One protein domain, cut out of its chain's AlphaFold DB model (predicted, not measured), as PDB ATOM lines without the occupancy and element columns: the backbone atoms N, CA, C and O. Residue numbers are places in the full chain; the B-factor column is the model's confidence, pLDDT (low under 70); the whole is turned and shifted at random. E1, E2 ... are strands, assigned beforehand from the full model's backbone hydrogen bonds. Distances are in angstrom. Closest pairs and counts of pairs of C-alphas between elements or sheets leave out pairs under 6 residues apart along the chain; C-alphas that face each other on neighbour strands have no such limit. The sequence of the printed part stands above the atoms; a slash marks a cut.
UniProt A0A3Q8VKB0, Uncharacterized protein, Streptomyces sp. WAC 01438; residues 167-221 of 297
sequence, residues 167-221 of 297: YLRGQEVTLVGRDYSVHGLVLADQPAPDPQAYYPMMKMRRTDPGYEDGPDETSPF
ATOM      1  N   TYR A 167     -46.715 -12.122 -28.290       79.56
ATOM      2  CA  TYR A 167     -46.540 -13.456 -28.866       79.56
ATOM      3  C   TYR A 167     -46.144 -14.527 -27.840       79.56
ATOM      4  O   TYR A 167     -46.315 -15.710 -28.122       79.56
ATOM      5  N   LEU A 168     -45.633 -14.144 -26.664       82.75
ATOM      6  CA  LEU A 168     -45.260 -15.062 -25.580       82.75
ATOM      7  C   LEU A 168     -46.452 -15.451 -24.697       82.75
ATOM      8  O   LEU A 168     -46.326 -16.352 -23.874       82.75
ATOM      9  N   ARG A 169     -47.614 -14.805 -24.845       86.50
ATOM     10  CA  ARG A 169     -48.802 -15.076 -24.019       86.50
ATOM     11  C   ARG A 169     -49.236 -16.541 -24.111       86.50
ATOM     12  O   ARG A 169     -49.395 -17.090 -25.198       86.50
ATOM     13  N   GLY A 170     -49.428 -17.169 -22.951       87.06
ATOM     14  CA  GLY A 170     -49.758 -18.590 -22.827       87.06
ATOM     15  C   GLY A 170     -48.584 -19.543 -23.074       87.06
ATOM     16  O   GLY A 170     -48.802 -20.751 -23.154       87.06
ATOM     17  N   GLN A 171     -47.354 -19.035 -23.212       88.56
ATOM     18  CA  GLN A 171     -46.160 -19.851 -23.428       88.56
ATOM     19  C   GLN A 171     -45.332 -19.968 -22.148       88.56
ATOM     20  O   GLN A 171     -45.255 -19.039 -21.343       88.56
ATOM     21  N   GLU A 172     -44.697 -21.127 -21.969       87.69
ATOM     22  CA  GLU A 172     -43.637 -21.289 -20.976       87.69
ATOM     23  C   GLU A 172     -42.371 -20.598 -21.486       87.69
ATOM     24  O   GLU A 172     -41.902 -20.869 -22.594       87.69
ATOM     25  N   VAL A 173     -41.818 -19.710 -20.668       84.81
ATOM     26  CA  VAL A 173     -40.608 -18.951 -20.970       84.81
ATOM     27  C   VAL A 173     -39.590 -19.119 -19.850       84.81
ATOM     28  O   VAL A 173     -39.916 -19.465 -18.715       84.81
ATOM     29  N   THR A 174     -38.323 -18.901 -20.188       83.81
ATOM     30  CA  THR A 174     -37.227 -18.847 -19.220       83.81
ATOM     31  C   THR A 174     -36.584 -17.474 -19.301       83.81
ATOM     32  O   THR A 174     -36.042 -17.097 -20.342       83.81
ATOM     33  N   LEU A 175     -36.656 -16.722 -18.209       77.81
ATOM     34  CA  LEU A 175     -35.987 -15.437 -18.072       77.81
ATOM     35  C   LEU A 175     -34.591 -15.679 -17.510       77.81
ATOM     36  O   LEU A 175     -34.457 -16.117 -16.370       77.81
ATOM     37  N   VAL A 176     -33.563 -15.397 -18.308       72.62
ATOM     38  CA  VAL A 176     -32.159 -15.554 -17.914       72.62
ATOM     39  C   VAL A 176     -31.572 -14.172 -17.647       72.62
ATOM     40  O   VAL A 176     -31.346 -13.397 -18.576       72.62
ATOM     41  N   GLY A 177     -31.363 -13.860 -16.371       68.88
ATOM     42  CA  GLY A 177     -30.573 -12.719 -15.924       68.88
ATOM     43  C   GLY A 177     -29.097 -13.089 -15.768       68.88
ATOM     44  O   GLY A 177     -28.696 -14.234 -15.975       68.88
ATOM     45  N   ARG A 178     -28.273 -12.113 -15.368       64.69
ATOM     46  CA  ARG A 178     -26.843 -12.336 -15.095       64.69
ATOM     47  C   ARG A 178     -26.620 -13.359 -13.976       64.69
ATOM     48  O   ARG A 178     -25.742 -14.204 -14.098       64.69
ATOM     49  N   ASP A 179     -27.448 -13.287 -12.935       66.56
ATOM     50  CA  ASP A 179     -27.282 -14.052 -11.693       66.56
ATOM     51  C   ASP A 179     -28.520 -14.896 -11.334       66.56
ATOM     52  O   ASP A 179     -28.619 -15.428 -10.229       66.56
ATOM     53  N   TYR A 180     -29.492 -15.020 -12.244       69.31
ATOM     54  CA  TYR A 180     -30.725 -15.767 -11.993       69.31
ATOM     55  C   TYR A 180     -31.329 -16.366 -13.269       69.31
ATOM     56  O   TYR A 180     -31.163 -15.837 -14.367       69.31
ATOM     57  N   SER A 181     -32.077 -17.458 -13.105       80.19
ATOM     58  CA  SER A 181     -32.941 -18.041 -14.134       80.19
ATOM     59  C   SER A 181     -34.319 -18.264 -13.526       80.19
ATOM     60  O   SER A 181     -34.416 -18.904 -12.481       80.19
ATOM     61  N   VAL A 182     -35.365 -17.730 -14.156       80.12
ATOM     62  CA  VAL A 182     -36.755 -17.915 -13.717       80.12
ATOM     63  C   VAL A 182     -37.530 -18.631 -14.811       80.12
ATOM     64  O   VAL A 182     -37.595 -18.137 -15.940       80.12
ATOM     65  N   HIS A 183     -38.137 -19.770 -14.479       86.00
ATOM     66  CA  HIS A 183     -39.023 -20.496 -15.384       86.00
ATOM     67  C   HIS A 183     -40.481 -20.208 -15.031       86.00
ATOM     68  O   HIS A 183     -40.883 -20.278 -13.866       86.00
ATOM     69  N   GLY A 184     -41.296 -19.898 -16.035       86.50
ATOM     70  CA  GLY A 184     -42.712 -19.683 -15.786       86.50
ATOM     71  C   GLY A 184     -43.581 -19.566 -17.027       86.50
ATOM     72  O   GLY A 184     -43.106 -19.518 -18.160       86.50
ATOM     73  N   LEU A 185     -44.887 -19.530 -16.785       88.25
ATOM     74  CA  LEU A 185     -45.932 -19.373 -17.785       88.25
ATOM     75  C   LEU A 185     -46.337 -17.903 -17.887       88.25
ATOM     76  O   LEU A 185     -46.798 -17.305 -16.911       88.25
ATOM     77  N   VAL A 186     -46.209 -17.329 -19.077       87.88
ATOM     78  CA  VAL A 186     -46.709 -15.980 -19.366       87.88
ATOM     79  C   VAL A 186     -48.233 -16.032 -19.409       87.88
ATOM     80  O   VAL A 186     -48.809 -16.775 -20.207       87.88
ATOM     81  N   LEU A 187     -48.898 -15.248 -18.561       88.62
ATOM     82  CA  LEU A 187     -50.359 -15.264 -18.457       88.62
ATOM     83  C   LEU A 187     -51.009 -14.883 -19.797       88.62
ATOM     84  O   LEU A 187     -50.577 -13.934 -20.455       88.62
ATOM     85  N   ALA A 188     -52.016 -15.646 -20.226       86.81
ATOM     86  CA  ALA A 188     -52.654 -15.468 -21.533       86.81
ATOM     87  C   ALA A 188     -53.610 -14.263 -21.578       86.81
ATOM     88  O   ALA A 188     -53.818 -13.673 -22.635       86.81
ATOM     89  N   ASP A 189     -54.175 -13.905 -20.429       87.25
ATOM     90  CA  ASP A 189     -55.181 -12.863 -20.226       87.25
ATOM     91  C   ASP A 189     -54.586 -11.469 -19.979       87.25
ATOM     92  O   ASP A 189     -55.323 -10.486 -19.921       87.25
ATOM     93  N   GLN A 190     -53.259 -11.344 -19.881       85.19
ATOM     94  CA  GLN A 190     -52.635 -10.036 -19.713       85.19
ATOM     95  C   GLN A 190     -52.723  -9.194 -21.007       85.19
ATOM     96  O   GLN A 190     -52.582  -9.730 -22.121       85.19
ATOM     97  N   PRO A 191     -52.955  -7.870 -20.890       81.31
ATOM     98  CA  PRO A 191     -52.968  -6.978 -22.043       81.31
ATOM     99  C   PRO A 191     -51.597  -6.973 -22.723       81.31
ATOM    100  O   PRO A 191     -50.573  -7.200 -22.078       81.31
ATOM    101  N   ALA A 192     -51.579  -6.720 -24.034       73.88
ATOM    102  CA  ALA A 192     -50.322  -6.476 -24.734       73.88
ATOM    103  C   ALA A 192     -49.602  -5.285 -24.074       73.88
ATOM    104  O   ALA A 192     -50.286  -4.360 -23.614       73.88
ATOM    105  N   PRO A 193     -48.260  -5.301 -23.996       72.12
ATOM    106  CA  PRO A 193     -47.529  -4.165 -23.459       72.12
ATOM    107  C   PRO A 193     -47.888  -2.916 -24.260       72.12
ATOM    108  O   PRO A 193     -47.950  -2.971 -25.489       72.12
ATOM    109  N   ASP A 194     -48.127  -1.800 -23.570       67.31
ATOM    110  CA  ASP A 194     -48.223  -0.516 -24.251       67.31
ATOM    111  C   ASP A 194     -46.885  -0.293 -24.962       67.31
ATOM    112  O   ASP A 194     -45.852  -0.266 -24.282       67.31
ATOM    113  N   PRO A 195     -46.865  -0.171 -26.302       60.25
ATOM    114  CA  PRO A 195     -45.626   0.081 -27.012       60.25
ATOM    115  C   PRO A 195     -44.956   1.333 -26.452       60.25
ATOM    116  O   PRO A 195     -43.745   1.343 -26.323       60.25
ATOM    117  N   GLN A 196     -45.718   2.341 -26.013       60.66
ATOM    118  CA  GLN A 196     -45.190   3.582 -25.452       60.66
ATOM    119  C   GLN A 196     -44.704   3.473 -23.996       60.66
ATOM    120  O   GLN A 196     -44.115   4.426 -23.480       60.66
ATOM    121  N   ALA A 197     -44.892   2.330 -23.326       60.56
ATOM    122  CA  ALA A 197     -44.422   2.138 -21.960       60.56
ATOM    123  C   ALA A 197     -42.902   1.932 -21.908       60.56
ATOM    124  O   ALA A 197     -42.340   1.035 -22.535       60.56
ATOM    125  N   TYR A 198     -42.247   2.739 -21.076       56.50
ATOM    126  CA  TYR A 198     -40.794   2.739 -20.900       56.50
ATOM    127  C   TYR A 198     -40.261   1.461 -20.221       56.50
ATOM    128  O   TYR A 198     -39.184   0.978 -20.559       56.50
ATOM    129  N   TYR A 199     -41.050   0.873 -19.316       62.22
ATOM    130  CA  TYR A 199     -40.774  -0.413 -18.673       62.22
ATOM    131  C   TYR A 199     -41.994  -1.326 -18.817       62.22
ATOM    132  O   TYR A 199     -42.851  -1.346 -17.927       62.22
ATOM    133  N   PRO A 200     -42.137  -2.055 -19.938       66.94
ATOM    134  CA  PRO A 200     -43.245  -2.983 -20.080       66.94
ATOM    135  C   PRO A 200     -43.102  -4.086 -19.023       66.94
ATOM    136  O   PRO A 200     -42.109  -4.808 -18.984       66.94
ATOM    137  N   MET A 201     -44.088  -4.210 -18.136       73.88
ATOM    138  CA  MET A 201     -44.108  -5.271 -17.127       73.88
ATOM    139  C   MET A 201     -44.752  -6.513 -17.733       73.88
ATOM    140  O   MET A 201     -45.859  -6.430 -18.262       73.88
ATOM    141  N   MET A 202     -44.090  -7.664 -17.617       81.00
ATOM    142  CA  MET A 202     -44.680  -8.953 -17.971       81.00
ATOM    143  C   MET A 202     -45.047  -9.698 -16.689       81.00
ATOM    144  O   MET A 202     -44.223  -9.837 -15.779       81.00
ATOM    145  N   LYS A 203     -46.288 -10.187 -16.619       85.12
ATOM    146  CA  LYS A 203     -46.730 -11.074 -15.541       85.12
ATOM    147  C   LYS A 203     -46.508 -12.520 -15.945       85.12
ATOM    148  O   LYS A 203     -46.935 -12.958 -17.020       85.12
ATOM    149  N   MET A 204     -45.851 -13.255 -15.061       87.56
ATOM    150  CA  MET A 204     -45.540 -14.658 -15.255       87.56
ATOM    151  C   MET A 204     -45.848 -15.428 -13.978       87.56
ATOM    152  O   MET A 204     -45.482 -15.009 -12.881       87.56
ATOM    153  N   ARG A 205     -46.490 -16.585 -14.118       87.00
ATOM    154  CA  ARG A 205     -46.612 -17.540 -13.020       87.00
ATOM    155  C   ARG A 205     -45.396 -18.444 -13.022       87.00
ATOM    156  O   ARG A 205     -45.141 -19.104 -14.028       87.00
ATOM    157  N   ARG A 206     -44.650 -18.487 -11.922       87.12
ATOM    158  CA  ARG A 206     -43.500 -19.385 -11.827       87.12
ATOM    159  C   ARG A 206     -43.939 -20.837 -11.827       87.12
ATOM    160  O   ARG A 206     -44.943 -21.205 -11.232       87.12
ATOM    161  N   THR A 207     -43.157 -21.648 -12.522       84.12
ATOM    162  CA  THR A 207     -43.343 -23.101 -12.612       84.12
ATOM    163  C   THR A 207     -42.149 -23.852 -12.027       84.12
ATOM    164  O   THR A 207     -42.004 -25.051 -12.249       84.12
ATOM    165  N   ASP A 208     -41.258 -23.142 -11.330       81.38
ATOM    166  CA  ASP A 208     -40.143 -23.745 -10.609       81.38
ATOM    167  C   ASP A 208     -40.660 -24.600  -9.438       81.38
ATOM    168  O   ASP A 208     -41.609 -24.181  -8.765       81.38
ATOM    169  N   PRO A 209     -40.014 -25.744  -9.133       83.06
ATOM    170  CA  PRO A 209     -40.358 -26.549  -7.968       83.06
ATOM    171  C   PRO A 209     -40.359 -25.731  -6.670       83.06
ATOM    172  O   PRO A 209     -39.342 -25.133  -6.308       83.06
ATOM    173  N   GLY A 210     -41.485 -25.729  -5.956       83.44
ATOM    174  CA  GLY A 210     -41.692 -24.985  -4.709       83.44
ATOM    175  C   GLY A 210     -42.321 -23.596  -4.870       83.44
ATOM    176  O   GLY A 210     -42.485 -22.902  -3.867       83.44
ATOM    177  N   TYR A 211     -42.669 -23.190  -6.094       78.69
ATOM    178  CA  TYR A 211     -43.294 -21.897  -6.407       78.69
ATOM    179  C   TYR A 211     -44.611 -22.035  -7.189       78.69
ATOM    180  O   TYR A 211     -45.174 -21.029  -7.614       78.69
ATOM    181  N   GLU A 212     -45.123 -23.256  -7.366       75.88
ATOM    182  CA  GLU A 212     -46.270 -23.563  -8.232       75.88
ATOM    183  C   GLU A 212     -47.587 -22.920  -7.760       75.88
ATOM    184  O   GLU A 212     -48.438 -22.589  -8.586       75.88
ATOM    185  N   ASP A 213     -47.719 -22.696  -6.449       76.75
ATOM    186  CA  ASP A 213     -48.879 -22.055  -5.809       76.75
ATOM    187  C   ASP A 213     -48.612 -20.583  -5.424       76.75
ATOM    188  O   ASP A 213     -49.402 -19.956  -4.711       76.75
ATOM    189  N   GLY A 214     -47.472 -20.029  -5.851       72.81
ATOM    190  CA  GLY A 214     -47.072 -18.657  -5.546       72.81
ATOM    191  C   GLY A 214     -47.923 -17.609  -6.277       72.81
ATOM    192  O   GLY A 214     -48.508 -17.898  -7.323       72.81
ATOM    193  N   PRO A 215     -48.003 -16.371  -5.752       77.75
ATOM    194  CA  PRO A 215     -48.638 -15.273  -6.474       77.75
ATOM    195  C   PRO A 215     -47.931 -15.037  -7.815       77.75
ATOM    196  O   PRO A 215     -46.724 -15.252  -7.931       77.75
ATOM    197  N   ASP A 216     -48.674 -14.570  -8.822       78.69
ATOM    198  CA  ASP A 216     -48.091 -14.242 -10.122       78.69
ATOM    199  C   ASP A 216     -46.983 -13.189  -9.940       78.69
ATOM    200  O   ASP A 216     -47.207 -12.100  -9.398       78.69
ATOM    201  N   GLU A 217     -45.770 -13.508 -10.390       71.25
ATOM    202  CA  GLU A 217     -44.639 -12.602 -10.270       71.25
ATOM    203  C   GLU A 217     -44.707 -11.553 -11.383       71.25
ATOM    204  O   GLU A 217     -44.902 -11.850 -12.567       71.25
ATOM    205  N   THR A 218     -44.556 -10.289 -10.992       68.44
ATOM    206  CA  THR A 218     -44.460  -9.168 -11.929       68.44
ATOM    207  C   THR A 218     -42.993  -8.776 -12.016       68.44
ATOM    208  O   THR A 218     -42.463  -8.173 -11.086       68.44
ATOM    209  N   SER A 219     -42.328  -9.143 -13.109       60.56
ATOM    210  CA  SER A 219     -40.911  -8.833 -13.299       60.56
ATOM    211  C   SER A 219     -40.765  -7.642 -14.249       60.56
ATOM    212  O   SER A 219     -41.381  -7.657 -15.324       60.56
ATOM    213  N   PRO A 220     -39.996  -6.595 -13.883       56.00
ATOM    214  CA  PRO A 220     -39.643  -5.552 -14.831       56.00
ATOM    215  C   PRO A 220     -38.844  -6.185 -15.964       56.00
ATOM    216  O   PRO A 220     -37.769  -6.753 -15.767       56.00
ATOM    217  N   PHE A 221     -39.410  -6.131 -17.165       53.91
ATOM    218  CA  PHE A 221     -38.791  -6.726 -18.331       53.91
ATOM    219  C   PHE A 221     -37.834  -5.711 -18.952       53.91
ATOM    220  O   PHE A 221     -38.218  -4.886 -19.775       53.91
TER     221      PHE A 221
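This is residues 167 to 221 of the 297 residues of an uncharacterized protein of Streptomyces sp. WAC 01438 (UniProt A0A3Q8VKB0). What shape is this? With little regular structure, it is one small, strongly twisted sheet of four short antiparallel strands, E1 E2 E3 E4 in chain and sheet order, with loops 187 to 200 and 207 to 216 reaching out past opposite ends of E3. What makes it up? The 55 printed residues hold no named helix; the class is all strand, with 21 residues in strands. It is compact, with a radius of gyration of the C-alphas of 11.4 A and spans of 35 by 27 by 18 A.

Where are the inner strands? E2 is residues 181 to 186, 14.9 A long, and E3 is 201 to 206, 15.1 A. Where are the edge strands? E1, residues 172 to 176, 13.2 A, begins at C-alpha 172 (-43.637, -21.289, -20.976). E4, residues 217 to 220, ends at C-alpha 220 (-39.643, -5.552, -14.831).

How do they pair? In a meander, each strand is the antiparallel neighbour of the one before; N 185 and O 205 at 2.8 A, N 173 and O 184 at 2.8 A, and N 204 and O 217 at 3.0 A are within hydrogen-bond range. Is E3 staggered? It pairs with E4 over 201 to 204 and with E2 over 204 to 206.

How large is it? The farthest C-alphas, of Gln 196 and Gly 210, are 35.5 A apart; the printed part has no cut. Which link is long? E2 to E3, 14 residues. Where is pLDDT under 70? Residues 177 to 180, 194 to 200 and 218 to 221.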